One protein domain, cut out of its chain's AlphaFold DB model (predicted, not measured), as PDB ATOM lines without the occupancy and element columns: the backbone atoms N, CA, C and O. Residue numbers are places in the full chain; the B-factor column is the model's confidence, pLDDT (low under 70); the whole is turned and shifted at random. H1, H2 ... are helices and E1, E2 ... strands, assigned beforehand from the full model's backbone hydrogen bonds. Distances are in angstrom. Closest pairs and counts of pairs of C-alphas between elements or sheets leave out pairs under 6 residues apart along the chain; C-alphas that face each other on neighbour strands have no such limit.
ATOM      1  N   GLY A 320     143.129 157.604 108.757       60.28
ATOM      2  CA  GLY A 320     142.528 156.538 109.564       60.28
ATOM      3  C   GLY A 320     141.199 156.997 110.169       60.28
ATOM      4  O   GLY A 320     141.114 157.222 111.382       60.28
ATOM      5  N   ASN A 321     140.194 157.259 109.325       70.69
ATOM      6  CA  ASN A 321     138.911 157.808 109.781       70.69
ATOM      7  C   ASN A 321     138.072 156.754 110.514       70.69
ATOM      8  O   ASN A 321     137.434 157.077 111.519       70.69
ATOM      9  N   ASP A 322     138.138 155.503 110.063       82.12
ATOM     10  CA  ASP A 322     137.592 154.343 110.761       82.12
ATOM     11  C   ASP A 322     138.654 153.705 111.681       82.12
ATOM     12  O   ASP A 322     139.814 153.524 111.308       82.12
ATOM     13  N   TRP A 323     138.259 153.342 112.904       85.94
ATOM     14  CA  TRP A 323     139.133 152.690 113.886       85.94
ATOM     15  C   TRP A 323     139.606 151.302 113.438       85.94
ATOM     16  O   TRP A 323     140.637 150.833 113.920       85.94
ATOM     17  N   ALA A 324     138.881 150.658 112.517       89.88
ATOM     18  CA  ALA A 324     139.244 149.359 111.961       89.88
ATOM     19  C   ALA A 324     140.262 149.438 110.809       89.88
ATOM     20  O   ALA A 324     140.901 148.432 110.507       89.88
ATOM     21  N   GLU A 325     140.449 150.603 110.172       89.81
ATOM     22  CA  GLU A 325     141.279 150.749 108.961       89.81
ATOM     23  C   GLU A 325     142.723 150.289 109.160       89.81
ATOM     24  O   GLU A 325     143.318 149.691 108.262       89.81
ATOM     25  N   ARG A 326     143.282 150.515 110.354       91.56
ATOM     26  CA  ARG A 326     144.632 150.060 110.693       91.56
ATOM     27  C   ARG A 326     144.788 148.544 110.548       91.56
ATOM     28  O   ARG A 326     145.888 148.084 110.260       91.56
ATOM     29  N   PHE A 327     143.719 147.778 110.736       94.56
ATOM     30  CA  PHE A 327     143.727 146.317 110.752       94.56
ATOM     31  C   PHE A 327     143.268 145.687 109.426       94.56
ATOM     32  O   PHE A 327     142.914 144.509 109.412       94.56
ATOM     33  N   ASP A 328     143.275 146.438 108.316       94.75
ATOM     34  CA  ASP A 328     143.042 145.877 106.976       94.75
ATOM     35  C   ASP A 328     143.967 144.670 106.731       94.75
ATOM     36  O   ASP A 328     145.160 144.715 107.050       94.75
ATOM     37  N   ALA A 329     143.418 143.583 106.179       96.50
ATOM     38  CA  ALA A 329     144.132 142.318 106.013       96.50
ATOM     39  C   ALA A 329     145.447 142.490 105.237       96.50
ATOM     40  O   ALA A 329     146.477 141.967 105.656       96.50
ATOM     41  N   ARG A 330     145.454 143.331 104.190       96.00
ATOM     42  CA  ARG A 330     146.660 143.617 103.392       96.00
ATOM     43  C   ARG A 330     147.780 144.203 104.249       96.00
ATOM     44  O   ARG A 330     148.943 143.841 104.087       96.00
ATOM     45  N   LEU A 331     147.429 145.092 105.179       96.44
ATOM     46  CA  LEU A 331     148.378 145.702 106.109       96.44
ATOM     47  C   LEU A 331     148.804 144.720 107.202       96.44
ATOM     48  O   LEU A 331     149.965 144.714 107.600       96.44
ATOM     49  N   MET A 332     147.891 143.889 107.706       98.00
ATOM     50  CA  MET A 332     148.200 142.882 108.728       98.00
ATOM     51  C   MET A 332     149.158 141.801 108.217       98.00
ATOM     52  O   MET A 332     150.049 141.386 108.974       98.00
ATOM     53  N   ASP A 333     148.990 141.394 106.959       98.06
ATOM     54  CA  ASP A 333     149.824 140.413 106.266       98.06
ATOM     55  C   ASP A 333     151.200 140.997 105.941       98.06
ATOM     56  O   ASP A 333     152.218 140.420 106.320       98.06
ATOM     57  N   ALA A 334     151.250 142.195 105.350       97.81
ATOM     58  CA  ALA A 334     152.510 142.895 105.089       97.81
ATOM     59  C   ALA A 334     153.289 143.185 106.383       97.81
ATOM     60  O   ALA A 334     154.499 142.993 106.456       97.81
ATOM     61  N   ALA A 335     152.604 143.572 107.459       98.06
ATOM     62  CA  ALA A 335     153.243 143.772 108.754       98.06
ATOM     63  C   ALA A 335     153.830 142.477 109.345       98.06
ATOM     64  O   ALA A 335     154.778 142.536 110.127       98.06
ATOM     65  N   ALA A 336     153.299 141.302 108.981       97.81
ATOM     66  CA  ALA A 336     153.824 140.017 109.439       97.81
ATOM     67  C   ALA A 336     155.233 139.730 108.897       97.81
ATOM     68  O   ALA A 336     155.979 138.971 109.519       97.81
ATOM     69  N   THR A 337     155.596 140.332 107.759       97.38
ATOM     70  CA  THR A 337     156.897 140.139 107.108       97.38
ATOM     71  C   THR A 337     157.966 141.107 107.619       97.38
ATOM     72  O   THR A 337     159.138 140.953 107.281       97.38
ATOM     73  N   LEU A 338     157.596 142.100 108.437       96.69
ATOM     74  CA  LEU A 338     158.525 143.085 108.993       96.69
ATOM     75  C   LEU A 338     159.283 142.508 110.202       96.69
ATOM     76  O   LEU A 338     158.829 142.552 111.349       96.69
ATOM     77  N   GLY A 339     160.460 141.942 109.932       92.25
ATOM     78  CA  GLY A 339     161.386 141.414 110.938       92.25
ATOM     79  C   GLY A 339     162.461 142.411 111.389       92.25
ATOM     80  O   GLY A 339     162.450 143.581 111.019       92.25
ATOM     81  N   GLY A 340     163.417 141.925 112.187       94.56
ATOM     82  CA  GLY A 340     164.637 142.671 112.522       94.56
ATOM     83  C   GLY A 340     164.507 143.666 113.678       94.56
ATOM     84  O   GLY A 340     163.677 143.495 114.577       94.56
ATOM     85  N   SER A 341     165.372 144.681 113.676       95.56
ATOM     86  CA  SER A 341     165.327 145.814 114.603       95.56
ATOM     87  C   SER A 341     164.162 146.757 114.288       95.56
ATOM     88  O   SER A 341     163.582 146.713 113.204       95.56
ATOM     89  N   ASP A 342     163.838 147.653 115.218       96.06
ATOM     90  CA  ASP A 342     162.804 148.673 115.003       96.06
ATOM     91  C   ASP A 342     163.154 149.601 113.825       96.06
ATOM     92  O   ASP A 342     162.284 149.958 113.032       96.06
ATOM     93  N   GLU A 343     164.444 149.902 113.630       96.69
ATOM     94  CA  GLU A 343     164.928 150.663 112.471       96.69
ATOM     95  C   GLU A 343     164.705 149.906 111.149       96.69
ATOM     96  O   GLU A 343     164.254 150.486 110.164       96.69
ATOM     97  N   GLN A 344     164.947 148.593 111.127       97.19
ATOM     98  CA  GLN A 344     164.667 147.766 109.949       97.19
ATOM     99  C   GLN A 344     163.164 147.675 109.667       97.19
ATOM    100  O   GLN A 344     162.752 147.736 108.510       97.19
ATOM    101  N   ALA A 345     162.337 147.580 110.710       97.56
ATOM    102  CA  ALA A 345     160.890 147.504 110.564       97.56
ATOM    103  C   ALA A 345     160.288 148.806 110.005       97.56
ATOM    104  O   ALA A 345     159.434 148.742 109.121       97.56
ATOM    105  N   ILE A 346     160.731 149.982 110.471       98.00
ATOM    106  CA  ILE A 346     160.222 151.267 109.962       98.00
ATOM    107  C   ILE A 346     160.690 151.546 108.523       98.00
ATOM    108  O   ILE A 346     159.905 152.044 107.717       98.00
ATOM    109  N   LEU A 347     161.920 151.153 108.164       98.06
ATOM    110  CA  LEU A 347     162.403 151.208 106.777       98.06
ATOM    111  C   LEU A 347     161.612 150.261 105.869       98.06
ATOM    112  O   LEU A 347     161.152 150.677 104.811       98.06
ATOM    113  N   GLY A 348     161.379 149.017 106.301       98.12
ATOM    114  CA  GLY A 348     160.577 148.055 105.543       98.12
ATOM    115  C   GLY A 348     159.131 148.521 105.342       98.12
ATOM    116  O   GLY A 348     158.576 148.373 104.253       98.12
ATOM    117  N   ALA A 349     158.537 149.160 106.355       97.94
ATOM    118  CA  ALA A 349     157.229 149.796 106.234       97.94
ATOM    119  C   ALA A 349     157.236 150.949 105.211       97.94
ATOM    120  O   ALA A 349     156.302 151.057 104.414       97.94
ATOM    121  N   GLN A 350     158.290 151.778 105.182       97.25
ATOM    122  CA  GLN A 350     158.450 152.826 104.166       97.25
ATOM    123  C   GLN A 350     158.621 152.250 102.762       97.25
ATOM    124  O   GLN A 350     157.958 152.722 101.843       97.25
ATOM    125  N   HIS A 351     159.441 151.210 102.587       96.94
ATOM    126  CA  HIS A 351     159.615 150.545 101.291       96.94
ATOM    127  C   HIS A 351     158.296 149.997 100.762       96.94
ATOM    128  O   HIS A 351     157.986 150.181  99.586       96.94
ATOM    129  N   PHE A 352     157.488 149.386 101.630       95.81
ATOM    130  CA  PHE A 352     156.167 148.895 101.254       95.81
ATOM    131  C   PHE A 352     155.225 150.037 100.850       95.81
ATOM    132  O   PHE A 352     154.613 149.978  99.786       95.81
ATOM    133  N   ALA A 353     155.136 151.101 101.656       94.31
ATOM    134  CA  ALA A 353     154.309 152.265 101.332       94.31
ATOM    135  C   ALA A 353     154.739 152.923 100.009       94.31
ATOM    136  O   ALA A 353     153.899 153.271  99.180       94.31
ATOM    137  N   ARG A 354     156.051 153.031  99.770       92.38
ATOM    138  CA  ARG A 354     156.616 153.579  98.534       92.38
ATOM    139  C   ARG A 354     156.323 152.699  97.318       92.38
ATOM    140  O   ARG A 354     156.043 153.236  96.245       92.38
ATOM    141  N   ALA A 355     156.383 151.378  97.482       92.06
ATOM    142  CA  ALA A 355     156.039 150.415  96.440       92.06
ATOM    143  C   ALA A 355     154.547 150.467  96.087       92.06
ATOM    144  O   ALA A 355     154.210 150.410  94.909       92.06
ATOM    145  N   LEU A 356     153.669 150.641  97.085       89.56
ATOM    146  CA  LEU A 356     152.236 150.850  96.863       89.56
ATOM    147  C   LEU A 356     151.943 152.149  96.111       89.56
ATOM    148  O   LEU A 356     151.106 152.148  95.212       89.56
ATOM    149  N   LEU A 357     152.629 153.244  96.458       87.12
ATOM    150  CA  LEU A 357     152.532 154.492  95.704       87.12
ATOM    151  C   LEU A 357     152.993 154.282  94.255       87.12
ATOM    152  O   LEU A 357     152.338 154.736  93.327       87.12
ATOM    153  N   GLY A 358     154.093 153.560  94.030       84.62
ATOM    154  CA  GLY A 358     154.576 153.246  92.685       84.62
ATOM    155  C   GLY A 358     155.164 154.470  91.980       84.62
ATOM    156  O   GLY A 358     156.364 154.731  92.103       84.62
ATOM    157  N   ALA A 359     154.350 155.237  91.262       76.31
ATOM    158  CA  ALA A 359     154.788 156.395  90.484       76.31
ATOM    159  C   ALA A 359     154.101 157.704  90.950       76.31
ATOM    160  O   ALA A 359     153.065 157.651  91.614       76.31
ATOM    161  N   PRO A 360     154.688 158.895  90.694       78.00
ATOM    162  CA  PRO A 360     154.173 160.167  91.226       78.00
ATOM    163  C   PRO A 360     152.731 160.515  90.812       78.00
ATOM    164  O   PRO A 360     152.055 161.272  91.498       78.00
ATOM    165  N   ASP A 361     152.250 159.963  89.704       81.38
ATOM    166  CA  ASP A 361     150.881 160.052  89.184       81.38
ATOM    167  C   ASP A 361     149.838 159.324  90.050       81.38
ATOM    168  O   ASP A 361     148.641 159.601  89.950       81.38
ATOM    169  N   HIS A 362     150.280 158.464  90.965       84.12
ATOM    170  CA  HIS A 362     149.442 157.892  92.017       84.12
ATOM    171  C   HIS A 362     149.393 158.759  93.283       84.12
ATOM    172  O   HIS A 362     148.751 158.389  94.267       84.12
ATOM    173  N   TYR A 363     150.025 159.937  93.286       88.81
ATOM    174  CA  TYR A 363     149.812 160.895  94.360       88.81
ATOM    175  C   TYR A 363     148.374 161.423  94.312       88.81
ATOM    176  O   TYR A 363     147.943 162.030  93.329       88.81
ATOM    177  N   GLY A 364     147.624 161.227  95.392       84.50
ATOM    178  CA  GLY A 364     146.240 161.674  95.457       84.50
ATOM    179  C   GLY A 364     145.622 161.507  96.834       84.50
ATOM    180  O   GLY A 364     145.978 160.607  97.590       84.50
ATOM    181  N   ALA A 365     144.674 162.388  97.146       80.19
ATOM    182  CA  ALA A 365     143.908 162.293  98.375       80.19
ATOM    183  C   ALA A 365     142.873 161.163  98.264       80.19
ATOM    184  O   ALA A 365     142.122 161.089  97.291       80.19
ATOM    185  N   ALA A 366     142.823 160.335  99.298       84.19
ATOM    186  CA  ALA A 366     141.759 159.377  99.555       84.19
ATOM    187  C   ALA A 366     141.243 159.640 100.971       84.19
ATOM    188  O   ALA A 366     142.028 159.947 101.874       84.19
ATOM    189  N   TYR A 367     139.929 159.557 101.173       80.06
ATOM    190  CA  TYR A 367     139.320 159.913 102.455       80.06
ATOM    191  C   TYR A 367     139.510 158.830 103.515       80.06
ATOM    192  O   TYR A 367     139.447 159.118 104.709       80.06
ATOM    193  N   THR A 368     139.719 157.586 103.094       85.00
ATOM    194  CA  THR A 368     139.943 156.446 103.988       85.00
ATOM    195  C   THR A 368     141.202 155.703 103.583       85.00
ATOM    196  O   THR A 368     141.568 155.677 102.406       85.00
ATOM    197  N   LEU A 369     141.850 155.044 104.544       87.50
ATOM    198  CA  LEU A 369     142.993 154.188 104.243       87.50
ATOM    199  C   LEU A 369     142.592 153.023 103.331       87.50
ATOM    200  O   LEU A 369     143.369 152.624 102.473       87.50
ATOM    201  N   ARG A 370     141.363 152.508 103.473       88.25
ATOM    202  CA  ARG A 370     140.835 151.461 102.592       88.25
ATOM    203  C   ARG A 370     140.754 151.935 101.144       88.25
ATOM    204  O   ARG A 370     141.289 151.269 100.269       88.25
ATOM    205  N   GLU A 371     140.164 153.105 100.906       89.12
ATOM    206  CA  GLU A 371     140.112 153.715  99.572       89.12
ATOM    207  C   GLU A 371     141.518 153.961  99.009       89.12
ATOM    208  O   GLU A 371     141.770 153.675  97.837       89.12
ATOM    209  N   ALA A 372     142.451 154.433  99.841       89.25
ATOM    210  CA  ALA A 372     143.842 154.634  99.439       89.25
ATOM    211  C   ALA A 372     144.491 153.318  98.974       89.25
ATOM    212  O   ALA A 372     145.138 153.275  97.931       89.25
ATOM    213  N   LEU A 373     144.268 152.224  99.710       90.69
ATOM    214  CA  LEU A 373     144.777 150.896  99.357       90.69
ATOM    215  C   LEU A 373     144.092 150.302  98.118       90.69
ATOM    216  O   LEU A 373     144.754 149.631  97.331       90.69
ATOM    217  N   ASP A 374     142.790 150.529  97.936       90.75
ATOM    218  CA  ASP A 374     142.018 150.003  96.801       90.75
ATOM    219  C   ASP A 374     142.365 150.720  95.490       90.75
ATOM    220  O   ASP A 374     142.393 150.108  94.426       90.75
ATOM    221  N   THR A 375     142.640 152.023  95.567       88.50
ATOM    222  CA  THR A 375     142.945 152.868  94.401       88.50
ATOM    223  C   THR A 375     144.438 153.069  94.167       88.50
ATOM    224  O   THR A 375     144.813 153.714  93.188       88.50
ATOM    225  N   THR A 376     145.272 152.582  95.090       85.19
ATOM    226  CA  THR A 376     146.711 152.860  95.181       85.19
ATOM    227  C   THR A 376     147.059 154.353  95.170       85.19
ATOM    228  O   THR A 376     148.175 154.718  94.812       85.19
ATOM    229  N   LYS A 377     146.118 155.231  95.552       86.12
ATOM    230  CA  LYS A 377     146.333 156.682  95.610       86.12
ATOM    231  C   LYS A 377     146.671 157.123  97.025       86.12
ATOM    232  O   LYS A 377     145.839 157.011  97.926       86.12
ATOM    233  N   PHE A 378     147.877 157.659  97.209       85.31
ATOM    234  CA  PHE A 378     148.355 158.115  98.514       85.31
ATOM    235  C   PHE A 378     148.883 159.542  98.433       85.31
ATOM    236  O   PHE A 378     149.718 159.869  97.593       85.31
ATOM    237  N   ASP A 379     148.437 160.391  99.349       90.25
ATOM    238  CA  ASP A 379     149.120 161.631  99.676       90.25
ATOM    239  C   ASP A 379     150.127 161.387 100.817       90.25
ATOM    240  O   ASP A 379     150.311 160.267 101.303       90.25
ATOM    241  N   CYS A 380     150.800 162.447 101.267       91.38
ATOM    242  CA  CYS A 380     151.758 162.356 102.373       91.38
ATOM    243  C   CYS A 380     151.138 161.847 103.692       91.38
ATOM    244  O   CYS A 380     151.811 161.186 104.486       91.38
ATOM    245  N   ILE A 381     149.846 162.111 103.908       91.25
ATOM    246  CA  ILE A 381     149.103 161.714 105.106       91.25
ATOM    247  C   ILE A 381     148.819 160.213 105.050       91.25
ATOM    248  O   ILE A 381     149.183 159.478 105.969       91.25
ATOM    249  N   ASN A 382     148.231 159.729 103.956       91.38
ATOM    250  CA  ASN A 382     147.921 158.316 103.768       91.38
ATOM    251  C   ASN A 382     149.182 157.457 103.656       91.38
ATOM    252  O   ASN A 382     149.223 156.382 104.253       91.38
ATOM    253  N   GLY A 383     150.240 157.946 103.004       93.69
ATOM    254  CA  GLY A 383     151.544 157.281 103.003       93.69
ATOM    255  C   GLY A 383     152.100 157.105 104.422       93.69
ATOM    256  O   GLY A 383     152.465 155.998 104.815       93.69
ATOM    257  N   THR A 384     152.064 158.163 105.238       94.69
ATOM    258  CA  THR A 384     152.450 158.089 106.658       94.69
ATOM    259  C   THR A 384     151.551 157.128 107.447       94.69
ATOM    260  O   THR A 384     152.045 156.379 108.293       94.69
ATOM    261  N   ASN A 385     150.245 157.092 107.161       93.00
ATOM    262  CA  ASN A 385     149.319 156.148 107.793       93.00
ATOM    263  C   ASN A 385     149.641 154.697 107.469       93.00
ATOM    264  O   ASN A 385     149.660 153.889 108.392       93.00
ATOM    265  N   VAL A 386     149.928 154.366 106.206       94.75
ATOM    266  CA  VAL A 386     150.355 153.014 105.817       94.75
ATOM    267  C   VAL A 386     151.594 152.614 106.613       94.75
ATOM    268  O   VAL A 386     151.590 151.557 107.243       94.75
ATOM    269  N   ILE A 387     152.615 153.478 106.659       96.75
ATOM    270  CA  ILE A 387     153.856 153.204 107.397       96.75
ATOM    271  C   ILE A 387     153.562 152.932 108.875       96.75
ATOM    272  O   ILE A 387     154.000 151.918 109.418       96.75
ATOM    273  N   GLY A 388     152.795 153.805 109.529       96.06
ATOM    274  CA  GLY A 388     152.491 153.655 110.948       96.06
ATOM    275  C   GLY A 388     151.585 152.465 111.270       96.06
ATOM    276  O   GLY A 388     151.813 151.781 112.271       96.06
ATOM    277  N   CYS A 389     150.626 152.136 110.395       95.94
ATOM    278  CA  CYS A 389     149.837 150.909 110.496       95.94
ATOM    279  C   CYS A 389     150.737 149.676 110.431       95.94
ATOM    280  O   CYS A 389     150.668 148.836 111.322       95.94
ATOM    281  N   LEU A 390     151.607 149.583 109.422       97.69
ATOM    282  CA  LEU A 390     152.519 148.451 109.250       97.69
ATOM    283  C   LEU A 390     153.470 148.302 110.437       97.69
ATOM    284  O   LEU A 390     153.580 147.217 111.006       97.69
ATOM    285  N   TYR A 391     154.102 149.401 110.848       97.94
ATOM    286  CA  TYR A 391     155.041 149.422 111.963       97.94
ATOM    287  C   TYR A 391     154.377 148.953 113.264       97.94
ATOM    288  O   TYR A 391     154.835 147.999 113.897       97.94
ATOM    289  N   ARG A 392     153.227 149.535 113.628       97.00
ATOM    290  CA  ARG A 392     152.513 149.122 114.843       97.00
ATOM    291  C   ARG A 392     151.931 147.714 114.726       97.00
ATOM    292  O   ARG A 392     151.975 146.967 115.698       97.00
ATOM    293  N   ASN A 393     151.420 147.306 113.561       98.00
ATOM    294  CA  ASN A 393     150.894 145.951 113.341       98.00
ATOM    295  C   ASN A 393     151.982 144.873 113.348       98.00
ATOM    296  O   ASN A 393     151.688 143.706 113.615       98.00
ATOM    297  N   ALA A 394     153.236 145.247 113.094       98.00
ATOM    298  CA  ALA A 394     154.395 144.384 113.280       98.00
ATOM    299  C   ALA A 394     154.770 144.227 114.767       98.00
ATOM    300  O   ALA A 394     155.728 143.528 115.093       98.00
ATOM    301  N   GLY A 395     154.013 144.851 115.680       97.00
ATOM    302  CA  GLY A 395     154.283 144.845 117.112       97.00
ATOM    303  C   GLY A 395     155.407 145.802 117.505       97.00
ATOM    304  O   GLY A 395     156.093 145.556 118.493       97.00
ATOM    305  N   ARG A 396     155.641 146.866 116.728       96.88
ATOM    306  CA  ARG A 396     156.692 147.852 117.008       96.88
ATOM    307  C   ARG A 396     156.105 149.094 117.656       96.88
ATOM    308  O   ARG A 396     155.076 149.608 117.217       96.88
ATOM    309  N   ALA A 397     156.756 149.546 118.719       95.06
ATOM    310  CA  ALA A 397     156.334 150.696 119.504       95.06
ATOM    311  C   ALA A 397     157.186 151.933 119.200       95.06
ATOM    312  O   ALA A 397     158.196 151.863 118.501       95.06
ATOM    313  N   GLY A 398     156.783 153.069 119.762       94.75
ATOM    314  CA  GLY A 398     157.508 154.328 119.656       94.75
ATOM    315  C   GLY A 398     157.259 155.037 118.331       94.75
ATOM    316  O   GLY A 398     158.169 155.686 117.828       94.75
ATOM    317  N   PHE A 399     156.068 154.911 117.741       96.19
ATOM    318  CA  PHE A 399     155.748 155.612 116.497       96.19
ATOM    319  C   PHE A 399     155.393 157.091 116.738       96.19
ATOM    320  O   PHE A 399     154.649 157.444 117.660       96.19
ATOM    321  N   TYR A 400     155.865 157.955 115.844       96.19
ATOM    322  CA  TYR A 400     155.617 159.391 115.829       96.19
ATOM    323  C   TYR A 400     155.222 159.869 114.431       96.19
ATOM    324  O   TYR A 400     155.589 159.281 113.418       96.19
ATOM    325  N   SER A 401     154.492 160.976 114.394       95.69
ATOM    326  CA  SER A 401     154.167 161.703 113.167       95.69
ATOM    327  C   SER A 401     154.926 163.020 113.158       95.69
ATOM    328  O   SER A 401     155.032 163.658 114.207       95.69
ATOM    329  N   ILE A 402     155.454 163.443 112.016       96.12
ATOM    330  CA  ILE A 402     156.075 164.760 111.869       96.12
ATOM    331  C   ILE A 402     155.314 165.547 110.812       96.12
ATOM    332  O   ILE A 402     155.131 165.067 109.697       96.12
ATOM    333  N   ARG A 403     154.936 166.784 111.141       94.62
ATOM    334  CA  ARG A 403     154.324 167.736 110.213       94.62
ATOM    335  C   ARG A 403     155.324 168.805 109.805       94.62
ATOM    336  O   ARG A 403     155.949 169.417 110.663       94.62
ATOM    337  N   TRP A 404     155.452 169.057 108.510       94.88
ATOM    338  CA  TRP A 404     156.165 170.203 107.958       94.88
ATOM    339  C   TRP A 404     155.186 171.338 107.686       94.88
ATOM    340  O   TRP A 404     154.135 171.123 107.076       94.88
ATOM    341  N   SER A 405     155.580 172.545 108.076       93.19
ATOM    342  CA  SER A 405     154.780 173.758 107.922       93.19
ATOM    343  C   SER A 405     155.489 174.717 106.963       93.19
ATOM    344  O   SER A 405     156.456 175.393 107.329       93.19
ATOM    345  N   GLY A 406     155.032 174.742 105.709       90.25
ATOM    346  CA  GLY A 406     155.526 175.614 104.637       90.25
ATOM    347  C   GLY A 406     154.647 176.842 104.379       90.25
ATOM    348  O   GLY A 406     154.824 177.531 103.377       90.25
ATOM    349  N   GLY A 407     153.659 177.105 105.238       86.69
ATOM    350  CA  GLY A 407     152.705 178.201 105.089       86.69
ATOM    351  C   GLY A 407     151.616 177.883 104.069       86.69
ATOM    352  O   GLY A 407     150.480 177.613 104.452       86.69
ATOM    353  N   ALA A 408     151.978 177.881 102.781       83.00
ATOM    354  CA  ALA A 408     151.090 177.563 101.654       83.00
ATOM    355  C   ALA A 408     150.870 176.049 101.456       83.00
ATOM    356  O   ALA A 408     149.894 175.619 100.848       83.00
ATOM    357  N   VAL A 409     151.809 175.242 101.951       87.50
ATOM    358  CA  VAL A 409     151.847 173.787 101.789       87.50
ATOM    359  C   VAL A 409     152.347 173.123 103.062       87.50
ATOM    360  O   VAL A 409     153.055 173.738 103.862       87.50
ATOM    361  N   GLY A 410     151.994 171.856 103.236       90.44
ATOM    362  CA  GLY A 410     152.438 171.046 104.357       90.44
ATOM    363  C   GLY A 410     152.682 169.614 103.920       90.44
ATOM    364  O   GLY A 410     152.194 169.175 102.880       90.44
ATOM    365  N   HIS A 411     153.465 168.902 104.716       93.44
ATOM    366  CA  HIS A 411     153.871 167.530 104.432       93.44
ATOM    367  C   HIS A 411     153.902 166.731 105.722       93.44
ATOM    368  O   HIS A 411     154.311 167.263 106.752       93.44
ATOM    369  N   THR A 412     153.467 165.481 105.682       94.12
ATOM    370  CA  THR A 412     153.531 164.589 106.840       94.12
ATOM    371  C   THR A 412     154.535 163.477 106.558       94.12
ATOM    372  O   THR A 412     154.505 162.886 105.480       94.12
ATOM    373  N   VAL A 413     155.405 163.193 107.531       95.31
ATOM    374  CA  VAL A 413     156.362 162.079 107.487       95.31
ATOM    375  C   VAL A 413     156.246 161.200 108.727       95.31
ATOM    376  O   VAL A 413     155.851 161.653 109.807       95.31
ATOM    377  N   ALA A 414     156.613 159.931 108.578       97.06
ATOM    378  CA  ALA A 414     156.623 158.966 109.663       97.06
ATOM    379  C   ALA A 414     157.935 159.039 110.448       97.06
ATOM    380  O   ALA A 414     159.007 159.334 109.912       97.06
ATOM    381  N   ALA A 415     157.861 158.720 111.733       97.44
ATOM    382  CA  ALA A 415     159.033 158.591 112.573       97.44
ATOM    383  C   ALA A 415     158.866 157.475 113.607       97.44
ATOM    384  O   ALA A 415     157.753 157.114 113.983       97.44
ATOM    385  N   ALA A 416     159.983 156.933 114.078       96.75
ATOM    386  CA  ALA A 416     160.005 155.906 115.112       96.75
ATOM    387  C   ALA A 416     161.160 156.143 116.088       96.75
ATOM    388  O   ALA A 416     162.250 156.533 115.675       96.75
ATOM    389  N   GLU A 417     160.936 155.920 117.380       95.31
ATOM    390  CA  GLU A 417     162.014 155.815 118.365       95.31
ATOM    391  C   GLU A 417     162.672 154.441 118.245       95.31
ATOM    392  O   GLU A 417     162.007 153.415 118.324       95.31
ATOM    393  N   VAL A 418     163.986 154.437 118.043       94.38
ATOM    394  CA  VAL A 418     164.803 153.236 117.874       94.38
ATOM    395  C   VAL A 418     165.959 153.264 118.864       94.38
ATOM    396  O   VAL A 418     166.532 154.318 119.158       94.38
ATOM    397  N   ALA A 419     166.328 152.095 119.378       91.00
ATOM    398  CA  ALA A 419     167.501 151.961 120.230       91.00
ATOM    399  C   ALA A 419     168.791 152.165 119.417       91.00
ATOM    400  O   ALA A 419     168.959 151.569 118.352       91.00
ATOM    401  N   ARG A 420     169.726 152.969 119.937       87.88
ATOM    402  CA  ARG A 420     171.085 153.126 119.393       87.88
ATOM    403  C   ARG A 420     172.137 153.023 120.505       87.88
ATOM    404  O   ARG A 420     171.777 153.161 121.675       87.88
ATOM    405  N   PRO A 421     173.424 152.789 120.167       86.62
ATOM    406  CA  PRO A 421     174.499 152.691 121.159       86.62
ATOM    407  C   PRO A 421     174.592 153.903 122.096       86.62
ATOM    408  O   PRO A 421     174.793 153.730 123.293       86.62
ATOM    409  N   ASP A 422     174.356 155.107 121.568       84.81
ATOM    410  CA  ASP A 422     174.435 156.372 122.318       84.81
ATOM    411  C   ASP A 422     173.112 156.763 123.011       84.81
ATOM    412  O   ASP A 422     172.963 157.880 123.508       84.81
ATOM    413  N   GLY A 423     172.133 155.854 123.032       86.88
ATOM    414  CA  GLY A 423     170.789 156.078 123.564       86.88
ATOM    415  C   GLY A 423     169.697 156.038 122.489       86.88
ATOM    416  O   GLY A 423     169.987 155.905 121.299       86.88
ATOM    417  N   PRO A 424     168.415 156.106 122.883       90.75
ATOM    418  CA  PRO A 424     167.312 156.103 121.931       90.75
ATOM    419  C   PRO A 424     167.358 157.344 121.031       90.75
ATOM    420  O   PRO A 424     167.606 158.459 121.492       90.75
ATOM    421  N   ALA A 425     167.084 157.149 119.746       93.38
ATOM    422  CA  ALA A 425     166.986 158.217 118.759       93.38
ATOM    423  C   ALA A 425     165.678 158.094 117.984       93.38
ATOM    424  O   ALA A 425     165.116 157.010 117.874       93.38
ATOM    425  N   ILE A 426     165.201 159.199 117.419       96.00
ATOM    426  CA  ILE A 426     164.029 159.179 116.548       96.00
ATOM    427  C   ILE A 426     164.513 159.201 115.103       96.00
ATOM    428  O   ILE A 426     165.155 160.164 114.674       96.00
ATOM    429  N   VAL A 427     164.199 158.139 114.371       97.12
ATOM    430  CA  VAL A 427     164.465 158.017 112.939       97.12
ATOM    431  C   VAL A 427     163.257 158.464 112.129       97.12
ATOM    432  O   VAL A 427     162.123 158.341 112.587       97.12
ATOM    433  N   ILE A 428     163.506 158.994 110.935       97.00
ATOM    434  CA  ILE A 428     162.502 159.595 110.055       97.00
ATOM    435  C   ILE A 428     162.489 158.844 108.729       97.00
ATOM    436  O   ILE A 428     163.544 158.647 108.110       97.00
ATOM    437  N   VAL A 429     161.287 158.485 108.283       97.00
ATOM    438  CA  VAL A 429     161.052 157.894 106.969       97.00
ATOM    439  C   VAL A 429     159.865 158.558 106.269       97.00
ATOM    440  O   VAL A 429     158.909 158.991 106.914       97.00
ATOM    441  N   ASP A 430     159.917 158.634 104.946       95.50
ATOM    442  CA  ASP A 430     158.910 159.311 104.130       95.50
ATOM    443  C   ASP A 430     158.423 158.401 102.995       95.50
ATOM    444  O   ASP A 430     159.212 157.860 102.221       95.50
ATOM    445  N   ALA A 431     157.104 158.233 102.883       93.94
ATOM    446  CA  ALA A 431     156.487 157.430 101.829       93.94
ATOM    447  C   ALA A 431     156.705 158.012 100.419       93.94
ATOM    448  O   ALA A 431     156.558 157.283  99.438       93.94
ATOM    449  N   LEU A 432     157.028 159.307 100.312       93.75
ATOM    450  CA  LEU A 432     157.242 160.011  99.044       93.75
ATOM    451  C   LEU A 432     158.722 160.125  98.642       93.75
ATOM    452  O   LEU A 432     159.020 160.584  97.535       93.75
ATOM    453  N   GLU A 433     159.645 159.736  99.522       93.12
ATOM    454  CA  GLU A 433     161.068 159.627  99.191       93.12
ATOM    455  C   GLU A 433     161.366 158.317  98.456       93.12
ATOM    456  O   GLU A 433     160.589 157.359  98.484       93.12
ATOM    457  N   ASP A 434     162.522 158.253  97.797       91.69
ATOM    458  CA  ASP A 434     163.041 156.974  97.309       91.69
ATOM    459  C   ASP A 434     163.247 155.991  98.474       91.69
ATOM    460  O   ASP A 434     163.272 156.372  99.647       91.69
ATOM    461  N   ALA A 435     163.370 154.698  98.161       92.12
ATOM    462  CA  ALA A 435     163.579 153.669  99.175       92.12
ATOM    463  C   ALA A 435     164.803 154.014 100.039       92.12
ATOM    464  O   ALA A 435     165.945 154.008  99.569       92.12
ATOM    465  N   GLN A 436     164.564 154.338 101.310       93.19
ATOM    466  CA  GLN A 436     165.624 154.798 102.197       93.19
ATOM    467  C   GLN A 436     166.452 153.604 102.670       93.19
ATOM    468  O   GLN A 436     165.905 152.586 103.081       93.19
ATOM    469  N   VAL A 437     167.777 153.729 102.650       92.38
ATOM    470  CA  VAL A 437     168.682 152.713 103.227       92.38
ATOM    471  C   VAL A 437     169.197 153.156 104.599       92.38
ATOM    472  O   VAL A 437     169.484 152.329 105.457       92.38
ATOM    473  N   VAL A 438     169.273 154.471 104.819       91.44
ATOM    474  CA  VAL A 438     169.635 155.088 106.097       91.44
ATOM    475  C   VAL A 438     168.579 156.142 106.419       91.44
ATOM    476  O   VAL A 438     168.370 157.047 105.604       91.44
ATOM    477  N   PRO A 439     167.886 156.054 107.564       91.31
ATOM    478  CA  PRO A 439     166.870 157.031 107.903       91.31
ATOM    479  C   PRO A 439     167.501 158.316 108.454       91.31
ATOM    480  O   PRO A 439     168.566 158.304 109.079       91.31
ATOM    481  N   GLY A 440     166.814 159.440 108.248       91.94
ATOM    482  CA  GLY A 440     167.194 160.714 108.860       91.94
ATOM    483  C   GLY A 440     166.973 160.691 110.374       91.94
ATOM    484  O   GLY A 440     166.161 159.916 110.868       91.94
ATOM    485  N   LEU A 441     167.670 161.553 111.116       94.44
ATOM    486  CA  LEU A 441     167.516 161.678 112.570       94.44
ATOM    487  C   LEU A 441     166.789 162.957 112.960       94.44
ATOM    488  O   LEU A 441     167.108 164.031 112.458       94.44
ATOM    489  N   TRP A 442     165.852 162.868 113.894       94.38
ATOM    490  CA  TRP A 442     165.184 164.040 114.446       94.38
ATOM    491  C   TRP A 442     165.990 164.701 115.585       94.38
ATOM    492  O   TRP A 442     166.415 163.998 116.505       94.38
ATOM    493  N   PRO A 443     166.112 166.049 115.619       93.50
ATOM    494  CA  PRO A 443     165.729 167.016 114.582       93.50
ATOM    495  C   PRO A 443     166.865 167.295 113.574       93.50
ATOM    496  O   PRO A 443     166.747 168.196 112.745       93.50
ATOM    497  N   GLN A 444     167.997 166.581 113.655       92.50
ATOM    498  CA  GLN A 444     169.223 166.878 112.903       92.50
ATOM    499  C   GLN A 444     169.031 166.860 111.379       92.50
ATOM    500  O   GLN A 444     169.660 167.659 110.687       92.50
ATOM    501  N   ALA A 445     168.126 166.024 110.867       91.56
ATOM    502  CA  ALA A 445     167.759 165.933 109.454       91.56
ATOM    503  C   ALA A 445     167.275 167.275 108.872       91.56
ATOM    504  O   ALA A 445     167.334 167.482 107.665       91.56
ATOM    505  N   TYR A 446     166.847 168.207 109.729       92.25
ATOM    506  CA  TYR A 446     166.292 169.500 109.340       92.25
ATOM    507  C   TYR A 446     167.239 170.687 109.594       92.25
ATOM    508  O   TYR A 446     166.850 171.834 109.395       92.25
ATOM    509  N   GLN A 447     168.490 170.456 110.010       87.44
ATOM    510  CA  GLN A 447     169.463 171.535 110.267       87.44
ATOM    511  C   GLN A 447     170.055 172.174 108.995       87.44
ATOM    512  O   GLN A 447     170.676 173.248 109.071       87.44
ATOM    513  N   GLY A 448     169.911 171.494 107.853       76.75
ATOM    514  CA  GLY A 448     170.451 171.873 106.547       76.75
ATOM    515  C   GLY A 448     169.406 172.440 105.583       76.75
ATOM    516  O   GLY A 448     168.292 172.788 105.970       76.75
ATOM    517  N   ALA A 449     169.785 172.544 104.306       73.81
ATOM    518  CA  ALA A 449     168.847 172.913 103.254       73.81
ATOM    519  C   ALA A 449     167.770 171.828 103.121       73.81
ATOM    520  O   ALA A 449     168.073 170.650 102.946       73.81
ATOM    521  N   HIS A 450     166.513 172.247 103.218       82.19
ATOM    522  CA  HIS A 450     165.371 171.371 103.034       82.19
ATOM    523  C   HIS A 450     165.161 171.043 101.553       82.19
ATOM    524  O   HIS A 450     165.257 171.936 100.708       82.19
ATOM    525  N   ARG A 451     164.796 169.797 101.248       89.00
ATOM    526  CA  ARG A 451     164.351 169.374  99.921       89.00
ATOM    527  C   ARG A 451     163.012 168.655 100.058       89.00
ATOM    528  O   ARG A 451     162.887 167.761 100.883       89.00
ATOM    529  N   TRP A 452     162.051 169.043  99.223       91.75
ATOM    530  CA  TRP A 452     160.782 168.329  99.099       91.75
ATOM    531  C   TRP A 452     160.990 166.966  98.434       91.75
ATOM    532  O   TRP A 452     161.766 166.903  97.466       91.75
ATOM    533  N   PRO A 453     160.265 165.926  98.876       91.44
ATOM    534  CA  PRO A 453     160.420 164.589  98.329       91.44
ATOM    535  C   PRO A 453     160.122 164.568  96.821       91.44
ATOM    536  O   PRO A 453     159.229 165.291  96.356       91.44
ATOM    537  N   PRO A 454     160.857 163.769  96.024       90.06
ATOM    538  CA  PRO A 454     160.706 163.739  94.569       90.06
ATOM    539  C   PRO A 454     159.283 163.426  94.105       90.06
ATOM    540  O   PRO A 454     158.825 164.032  93.137       90.06
ATOM    541  N   ALA A 455     158.581 162.532  94.811       88.88
ATOM    542  CA  ALA A 455     157.227 162.117  94.456       88.88
ATOM    543  C   ALA A 455     156.132 163.103  94.897       88.88
ATOM    544  O   ALA A 455     154.965 162.840  94.639       88.88
ATOM    545  N   TYR A 456     156.468 164.228  95.544       90.06
ATOM    546  CA  TYR A 456     155.489 165.263  95.881       90.06
ATOM    547  C   TYR A 456     155.235 166.187  94.675       90.06
ATOM    548  O   TYR A 456     156.134 166.953  94.292       90.06
ATOM    549  N   PRO A 457     154.025 166.157  94.079       86.81
ATOM    550  CA  PRO A 457     153.710 166.923  92.874       86.81
ATOM    551  C   PRO A 457     153.204 168.339  93.185       86.81
ATOM    552  O   PRO A 457     153.039 169.146  92.273       86.81
ATOM    553  N   GLY A 458     152.916 168.636  94.458       84.25
ATOM    554  CA  GLY A 458     152.360 169.913  94.888       84.25
ATOM    555  C   GLY A 458     153.363 171.068  94.833       84.25
ATOM    556  O   GLY A 458     154.558 170.892  94.579       84.25
ATOM    557  N   ALA A 459     152.871 172.275  95.124       83.94
ATOM    558  CA  ALA A 459     153.711 173.463  95.214       83.94
ATOM    559  C   ALA A 459     154.807 173.279  96.277       83.94
ATOM    560  O   ALA A 459     154.540 172.862  97.402       83.94
ATOM    561  N   LYS A 460     156.054 173.589  95.923       88.06
ATOM    562  CA  LYS A 460     157.213 173.444  96.812       88.06
ATOM    563  C   LYS A 460     157.527 174.807  97.412       88.06
ATOM    564  O   LYS A 460     157.946 175.706  96.689       88.06
ATOM    565  N   ALA A 461     157.299 174.961  98.713       87.31
ATOM    566  CA  ALA A 461     157.581 176.198  99.441       87.31
ATOM    567  C   ALA A 461     158.721 176.010 100.445       87.31
ATOM    568  O   ALA A 461     159.100 174.891 100.792       87.31
ATOM    569  N   ASP A 462     159.263 177.109 100.950       90.38
ATOM    570  CA  ASP A 462     160.207 177.035 102.055       90.38
ATOM    571  C   ASP A 462     159.518 176.493 103.318       90.38
ATOM    572  O   ASP A 462     158.516 177.031 103.779       90.38
ATOM    573  N   VAL A 463     160.075 175.430 103.903       93.00
ATOM    574  CA  VAL A 463     159.598 174.898 105.187       93.00
ATOM    575  C   VAL A 463     160.127 175.768 106.325       93.00
ATOM    576  O   VAL A 463     161.337 175.992 106.437       93.00
ATOM    577  N   HIS A 464     159.218 176.261 107.166       93.38
ATOM    578  CA  HIS A 464     159.526 177.152 108.285       93.38
ATOM    579  C   HIS A 464     159.725 176.393 109.593       93.38
ATOM    580  O   HIS A 464     160.661 176.691 110.343       93.38
ATOM    581  N   THR A 465     158.864 175.411 109.855       95.38
ATOM    582  CA  THR A 465     158.915 174.570 111.051       95.38
ATOM    583  C   THR A 465     158.619 173.124 110.714       95.38
ATOM    584  O   THR A 465     157.947 172.819 109.727       95.38
ATOM    585  N   VAL A 466     159.110 172.238 111.571       96.56
ATOM    586  CA  VAL A 466     158.722 170.830 111.600       96.56
ATOM    587  C   VAL A 466     158.310 170.468 113.016       96.56
ATOM    588  O   VAL A 466     158.923 170.922 113.982       96.56
ATOM    589  N   GLU A 467     157.241 169.698 113.147       96.81
ATOM    590  CA  GLU A 467     156.534 169.493 114.408       96.81
ATOM    591  C   GLU A 467     156.302 168.005 114.628       96.81
ATOM    592  O   GLU A 467     155.755 167.329 113.765       96.81
ATOM    593  N   LEU A 468     156.740 167.494 115.773       96.69
ATOM    594  CA  LEU A 468     156.687 166.090 116.147       96.69
ATOM    595  C   LEU A 468     155.466 165.822 117.029       96.69
ATOM    596  O   LEU A 468     155.243 166.510 118.027       96.69
ATOM    597  N   TYR A 469     154.734 164.759 116.712       96.31
ATOM    598  CA  TYR A 469     153.507 164.348 117.382       96.31
ATOM    599  C   TYR A 469     153.567 162.883 117.813       96.31
ATOM    600  O   TYR A 469     154.138 162.033 117.131       96.31
ATOM    601  N   THR A 470     152.921 162.566 118.932       95.31
ATOM    602  CA  THR A 470     152.798 161.199 119.479       95.31
ATOM    603  C   THR A 470     151.358 160.896 119.882       95.31
ATOM    604  O   THR A 470     150.515 161.785 119.802       95.31
ATOM    605  N   ARG A 471     151.068 159.668 120.328       94.25
ATOM    606  CA  ARG A 471     149.743 159.283 120.833       94.25
ATOM    607  C   ARG A 471     149.291 160.204 121.971       94.25
ATOM    608  O   ARG A 471     150.051 160.468 122.890       94.25
ATOM    609  N   GLY A 472     148.049 160.655 121.906       95.38
ATOM    610  CA  GLY A 472     147.287 161.287 122.981       95.38
ATOM    611  C   GLY A 472     146.219 160.338 123.515       95.38
ATOM    612  O   GLY A 472     146.328 159.127 123.350       95.38
ATOM    613  N   LEU A 473     145.174 160.880 124.144       95.69
ATOM    614  CA  LEU A 473     144.067 160.079 124.673       95.69
ATOM    615  C   LEU A 473     143.263 159.399 123.552       95.69
ATOM    616  O   LEU A 473     142.963 158.213 123.648       95.69
ATOM    617  N   ASP A 474     142.936 160.146 122.496       91.44
ATOM    618  CA  ASP A 474     142.179 159.696 121.319       91.44
ATOM    619  C   ASP A 474     142.916 159.948 119.999       91.44
ATOM    620  O   ASP A 474     142.910 159.129 119.082       91.44
ATOM    621  N   ASN A 475     143.547 161.105 119.877       92.50
ATOM    622  CA  ASN A 475     144.285 161.491 118.685       92.50
ATOM    623  C   ASN A 475     145.737 161.761 119.083       92.50
ATOM    624  O   ASN A 475     146.149 161.356 120.161       92.50
ATOM    625  N   TYR A 476     146.533 162.408 118.249       94.44
ATOM    626  CA  TYR A 476     147.894 162.762 118.611       94.44
ATOM    627  C   TYR A 476     147.947 163.992 119.532       94.44
ATOM    628  O   TYR A 476     146.964 164.710 119.710       94.44
ATOM    629  N   VAL A 477     149.112 164.246 120.114       96.12
ATOM    630  CA  VAL A 477     149.462 165.451 120.881       96.12
ATOM    631  C   VAL A 477     150.799 165.992 120.394       96.12
ATOM    632  O   VAL A 477     151.626 165.239 119.876       96.12
ATOM    633  N   TRP A 478     151.010 167.294 120.561       96.81
ATOM    634  CA  TRP A 478     152.233 167.968 120.136       96.81
ATOM    635  C   TRP A 478     153.372 167.677 121.120       96.81
ATOM    636  O   TRP A 478     153.184 167.781 122.331       96.81
ATOM    637  N   VAL A 479     154.550 167.292 120.632       96.44
ATOM    638  CA  VAL A 479     155.696 166.906 121.478       96.44
ATOM    639  C   VAL A 479     156.817 167.921 121.357       96.44
ATOM    640  O   VAL A 479     157.272 168.455 122.366       96.44
ATOM    641  N   GLU A 480     157.261 168.188 120.130       97.38
ATOM    642  CA  GLU A 480     158.358 169.111 119.861       97.38
ATOM    643  C   GLU A 480     158.105 169.912 118.582       97.38
ATOM    644  O   GLU A 480     157.489 169.411 117.645       97.38
ATOM    645  N   GLY A 481     158.636 171.129 118.513       97.38
ATOM    646  CA  GLY A 481     158.653 171.953 117.305       97.38
ATOM    647  C   GLY A 481     160.053 172.478 117.051       97.38
ATOM    648  O   GLY A 481     160.628 173.162 117.901       97.38
ATOM    649  N   TYR A 482     160.609 172.152 115.888       97.19
ATOM    650  CA  TYR A 482     161.904 172.642 115.440       97.19
ATOM    651  C   TYR A 482     161.732 173.758 114.413       97.19
ATOM    652  O   TYR A 482     160.977 173.636 113.444       97.19
ATOM    653  N   VAL A 483     162.462 174.851 114.621       95.38
ATOM    654  CA  VAL A 483     162.430 176.034 113.765       95.38
ATOM    655  C   VAL A 483     163.528 175.942 112.717       95.38
ATOM    656  O   VAL A 483     164.714 176.037 113.033       95.38
ATOM    657  N   MET A 484     163.137 175.801 111.454       93.75
ATOM    658  CA  MET A 484     164.076 175.700 110.338       93.75
ATOM    659  C   MET A 484     164.489 177.072 109.800       93.75
ATOM    660  O   MET A 484     165.621 177.238 109.346       93.75
ATOM    661  N   ARG A 485     163.585 178.064 109.835       90.19
ATOM    662  CA  ARG A 485     163.786 179.384 109.208       90.19
ATOM    663  C   ARG A 485     163.256 180.539 110.055       90.19
ATOM    664  O   ARG A 485     162.371 180.363 110.885       90.19
ATOM    665  N   GLY A 486     163.770 181.736 109.775       89.00
ATOM    666  CA  GLY A 486     163.414 182.980 110.463       89.00
ATOM    667  C   GLY A 486     164.361 183.323 111.616       89.00
ATOM    668  O   GLY A 486     165.397 182.684 111.791       89.00
ATOM    669  N   ALA A 487     164.001 184.342 112.400       88.56
ATOM    670  CA  ALA A 487     164.823 184.847 113.510       88.56
ATOM    671  C   ALA A 487     165.127 183.776 114.579       88.56
ATOM    672  O   ALA A 487     166.185 183.785 115.204       88.56
ATOM    673  N   ASP A 488     164.220 182.811 114.721       90.81
ATOM    674  CA  ASP A 488     164.288 181.722 115.691       90.81
ATOM    675  C   ASP A 488     164.905 180.427 115.123       90.81
ATOM    676  O   ASP A 488     164.848 179.382 115.771       90.81
ATOM    677  N   ALA A 489     165.516 180.459 113.931       92.31
ATOM    678  CA  ALA A 489     166.104 179.268 113.313       92.31
ATOM    679  C   ALA A 489     167.094 178.540 114.246       92.31
ATOM    680  O   ALA A 489     167.959 179.140 114.898       92.31
ATOM    681  N   GLY A 490     166.959 177.213 114.302       93.12
ATOM    682  CA  GLY A 490     167.722 176.332 115.181       93.12
ATOM    683  C   GLY A 490     167.140 176.156 116.585       93.12
ATOM    684  O   GLY A 490     167.713 175.396 117.367       93.12
ATOM    685  N   LEU A 491     166.038 176.823 116.937       95.38
ATOM    686  CA  LEU A 491     165.336 176.559 118.192       95.38
ATOM    687  C   LEU A 491     164.520 175.262 118.108       95.38
ATOM    688  O   LEU A 491     163.883 174.973 117.100       95.38
ATOM    689  N   LEU A 492     164.531 174.499 119.196       96.56
ATOM    690  CA  LEU A 492     163.675 173.345 119.440       96.56
ATOM    691  C   LEU A 492     162.874 173.616 120.711       96.56
ATOM    692  O   LEU A 492     163.453 173.780 121.787       96.56
ATOM    693  N   VAL A 493     161.554 173.663 120.584       96.88
ATOM    694  CA  VAL A 493     160.622 173.805 121.705       96.88
ATOM    695  C   VAL A 493     160.050 172.433 122.031       96.88
ATOM    696  O   VAL A 493     159.698 171.691 121.121       96.88
ATOM    697  N   ARG A 494     159.967 172.089 123.316       96.81
ATOM    698  CA  ARG A 494     159.511 170.788 123.816       96.81
ATOM    699  C   ARG A 494     158.367 170.956 124.800       96.81
ATOM    700  O   ARG A 494     158.495 171.715 125.764       96.81
ATOM    701  N   ALA A 495     157.295 170.200 124.605       95.81
ATOM    702  CA  ALA A 495     156.222 170.056 125.577       95.81
ATOM    703  C   ALA A 495     156.534 168.937 126.575       95.81
ATOM    704  O   ALA A 495     157.216 167.962 126.266       95.81
ATOM    705  N   ALA A 496     155.990 169.058 127.785       93.88
ATOM    706  CA  ALA A 496     156.003 167.962 128.743       93.88
ATOM    707  C   ALA A 496     154.989 166.911 128.287       93.88
ATOM    708  O   ALA A 496     153.843 167.269 128.035       93.88
ATOM    709  N   VAL A 497     155.376 165.634 128.213       95.12
ATOM    710  CA  VAL A 497     154.462 164.522 127.906       95.12
ATOM    711  C   VAL A 497     154.594 163.461 129.006       95.12
ATOM    712  O   VAL A 497     155.500 162.633 128.952       95.12
ATOM    713  N   PRO A 498     153.735 163.493 130.042       93.25
ATOM    714  CA  PRO A 498     153.996 162.828 131.326       93.25
ATOM    715  C   PRO A 498     153.978 161.292 131.279       93.25
ATOM    716  O   PRO A 498     154.490 160.652 132.190       93.25
ATOM    717  N   TYR A 499     153.413 160.698 130.228       91.38
ATOM    718  CA  TYR A 499     153.361 159.245 130.009       91.38
ATOM    719  C   TYR A 499     154.421 158.738 129.013       91.38
ATOM    720  O   TYR A 499     154.393 157.569 128.618       91.38
ATOM    721  N   LEU A 500     155.354 159.600 128.586       89.88
ATOM    722  CA  LEU A 500     156.503 159.217 127.767       89.88
ATOM    723  C   LEU A 500     157.799 159.289 128.596       89.88
ATOM    724  O   LEU A 500     158.353 160.375 128.763       89.88
ATOM    725  N   PRO A 501     158.317 158.156 129.107       77.56
ATOM    726  CA  PRO A 501     159.417 158.159 130.076       77.56
ATOM    727  C   PRO A 501     160.772 158.590 129.492       77.56
ATOM    728  O   PRO A 501     161.606 159.114 130.221       77.56
ATOM    729  N   ASN A 502     160.993 158.409 128.185       79.56
ATOM    730  CA  ASN A 502     162.278 158.677 127.526       79.56
ATOM    731  C   ASN A 502     162.379 160.093 126.935       79.56
ATOM    732  O   ASN A 502     163.251 160.362 126.107       79.56
ATOM    733  N   ARG A 503     161.466 161.004 127.294       85.12
ATOM    734  CA  ARG A 503     161.452 162.353 126.721       85.12
ATOM    735  C   ARG A 503     162.276 163.340 127.538       85.12
ATOM    736  O   ARG A 503     162.171 163.349 128.765       85.12
ATOM    737  N   PRO A 504     163.066 164.210 126.877       85.12
ATOM    738  CA  PRO A 504     163.697 165.330 127.556       85.12
ATOM    739  C   PRO A 504     162.658 166.219 128.245       85.12
ATOM    740  O   PRO A 504     161.509 166.310 127.806       85.12
ATOM    741  N   ALA A 505     163.084 166.925 129.293       88.38
ATOM    742  CA  ALA A 505     162.235 167.897 129.969       88.38
ATOM    743  C   ALA A 505     161.706 168.963 128.991       88.38
ATOM    744  O   ALA A 505     162.388 169.355 128.034       88.38
ATOM    745  N   SER A 506     160.496 169.452 129.268       92.56
ATOM    746  CA  SER A 506     159.901 170.569 128.535       92.56
ATOM    747  C   SER A 506     160.788 171.805 128.604       92.56
ATOM    748  O   SER A 506     161.392 172.084 129.639       92.56
ATOM    749  N   GLY A 507     160.819 172.582 127.529       93.75
ATOM    750  CA  GLY A 507     161.624 173.795 127.471       93.75
ATOM    751  C   GLY A 507     161.993 174.177 126.049       93.75
ATOM    752  O   GLY A 507     161.527 173.581 125.083       93.75
ATOM    753  N   THR A 508     162.843 175.190 125.921       93.31
ATOM    754  CA  THR A 508     163.377 175.640 124.630       93.31
ATOM    755  C   THR A 508     164.885 175.463 124.624       93.31
ATOM    756  O   THR A 508     165.564 175.923 125.540       93.31
ATOM    757  N   VAL A 509     165.421 174.810 123.594       94.12
ATOM    758  CA  VAL A 509     166.864 174.590 123.434       94.12
ATOM    759  C   VAL A 509     167.301 175.044 122.050       94.12
ATOM    760  O   VAL A 509     166.580 174.868 121.072       94.12
ATOM    761  N   ARG A 510     168.510 175.598 121.944       91.69
ATOM    762  CA  ARG A 510     169.124 175.875 120.643       91.69
ATOM    763  C   ARG A 510     169.901 174.645 120.191       91.69
ATOM    764  O   ARG A 510     170.887 174.266 120.821       91.69
ATOM    765  N   VAL A 511     169.464 174.025 119.102       87.38
ATOM    766  CA  VAL A 511     170.144 172.866 118.527       87.38
ATOM    767  C   VAL A 511     171.363 173.371 117.765       87.38
ATOM    768  O   VAL A 511     171.241 174.071 116.759       87.38
ATOM    769  N   ARG A 512     172.562 173.051 118.261       76.00
ATOM    770  CA  ARG A 512     173.806 173.397 117.566       76.00
ATOM    771  C   ARG A 512     173.858 172.630 116.244       76.00
ATOM    772  O   ARG A 512     173.590 171.428 116.222       76.00
ATOM    773  N   ARG A 513     174.203 173.321 115.152       61.81
ATOM    774  CA  ARG A 513     174.520 172.659 113.882       61.81
ATOM    775  C   ARG A 513     175.696 171.723 114.120       61.81
ATOM    776  O   ARG A 513     176.734 172.167 114.610       61.81
ATOM    777  N   SER A 514     175.529 170.445 113.794       52.97
ATOM    778  CA  SER A 514     176.674 169.540 113.770       52.97
ATOM    779  C   SER A 514     177.643 170.014 112.674       52.97
ATOM    780  O   SER A 514     177.181 170.283 111.560       52.97
ATOM    781  N   PRO A 515     178.962 170.123 112.933       46.69
ATOM    782  CA  PRO A 515     179.952 170.524 111.925       46.69
ATOM    783  C   PRO A 515     179.897 169.675 110.645       46.69
ATOM    784  O   PRO A 515     180.205 170.166 109.563       46.69
TER     785      PRO A 515
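Overview. This is residues 320 to 515 of the 525 residues of an uncharacterized protein of Planctomycetes bacterium DG_20 (UniProt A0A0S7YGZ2). A strongly twisted sheet of seven strands is curled like part of a barrel; H2 and H4 pack over one face at its E3 and E2 end, making two layers, while H1 and H3 pack on H4 and E4 to E7 extend away from the helices. Residues 430 to 464 form a long loop between E3 and E4. The 196 printed residues hold four named helices followed by seven named strands, the sheet's order being E3, E2, E1, E4, E5, E6, E7, all antiparallel. The class is mixed, with 89 residues, under half, in named elements. The whole is compact, with a radius of gyration of the C-alphas of 16.3 A and spans of 44 by 37 by 32 A.

Arrangement. E1, residues 399 to 405, E2, residues 410 to 418, and E3, residues 425 to 429, form a meander, each strand the antiparallel neighbour of the one before. A second meander is E4, residues 465 to 471, E5, residues 476 to 483, E6, residues 491 to 494, and E7, residues 507 to 510. E1 to E4 make a Greek key, a meander of three strands whose first strand is also the antiparallel neighbour of the fourth. Within hydrogen-bond range are, for instance, N 416 and O 427 of E2 and E3, 3.0 A; N 402 and O 413 of E1 and E2, 2.9 A; N 403 and O 467 of E1 and E4, 2.8 A; N 468 and O 480 of E4 and E5, 2.8 A; N 481 and O 493 of E5 and E6, 2.9 A; and N 492 and O 509 of E6 and E7, 2.8 A. H4, residues 380 to 393, is on the sheet over E2 at a height of 8.6 A; its closest C-alphas to E2 are Thr 384 and Ala 414, 5.2 A. H2, residues 342 to 357, is over E3 and E2 at a height of 9.6 A. H4, the hub, touches H2 at a steep tilt of 45 degrees, opposite ways, closest at the C-alphas of Ala 349 and Ile 387, 4.9 A. It also touches H1, residues 329 to 336, closest at the C-alphas of Ala 335 and Leu 390, 4.8 A. With residues 382 to 386 alone it touches H3, residues 369 to 375, closest at the C-alphas of Leu 369 and Asn 382, 6.4 A. H1 and H3 are apart. In the four helices every O i to N i+4 pair is within hydrogen-bond range.

Along the chain. H1 begins at C-alpha 329 (144.132, 142.318, 106.013). H2 measures 22.6 A from first to last C-alpha, H4 19.8 A and E2 25.5 A. E5 bends by 54 degrees at residue 479. E7 ends at C-alpha 510 (169.124, 175.875, 120.643).

Size, cuts and confidence. The C-alphas farthest apart, those of Ala 329 and Ala 487, are 47.9 A apart. The printed part has no cut. The links H2 to H3, E3 to E4 and E6 to E7 are long. Mean pLDDT of the printed part is 91.1; residue 320 and residues 513 to 515 are under 70.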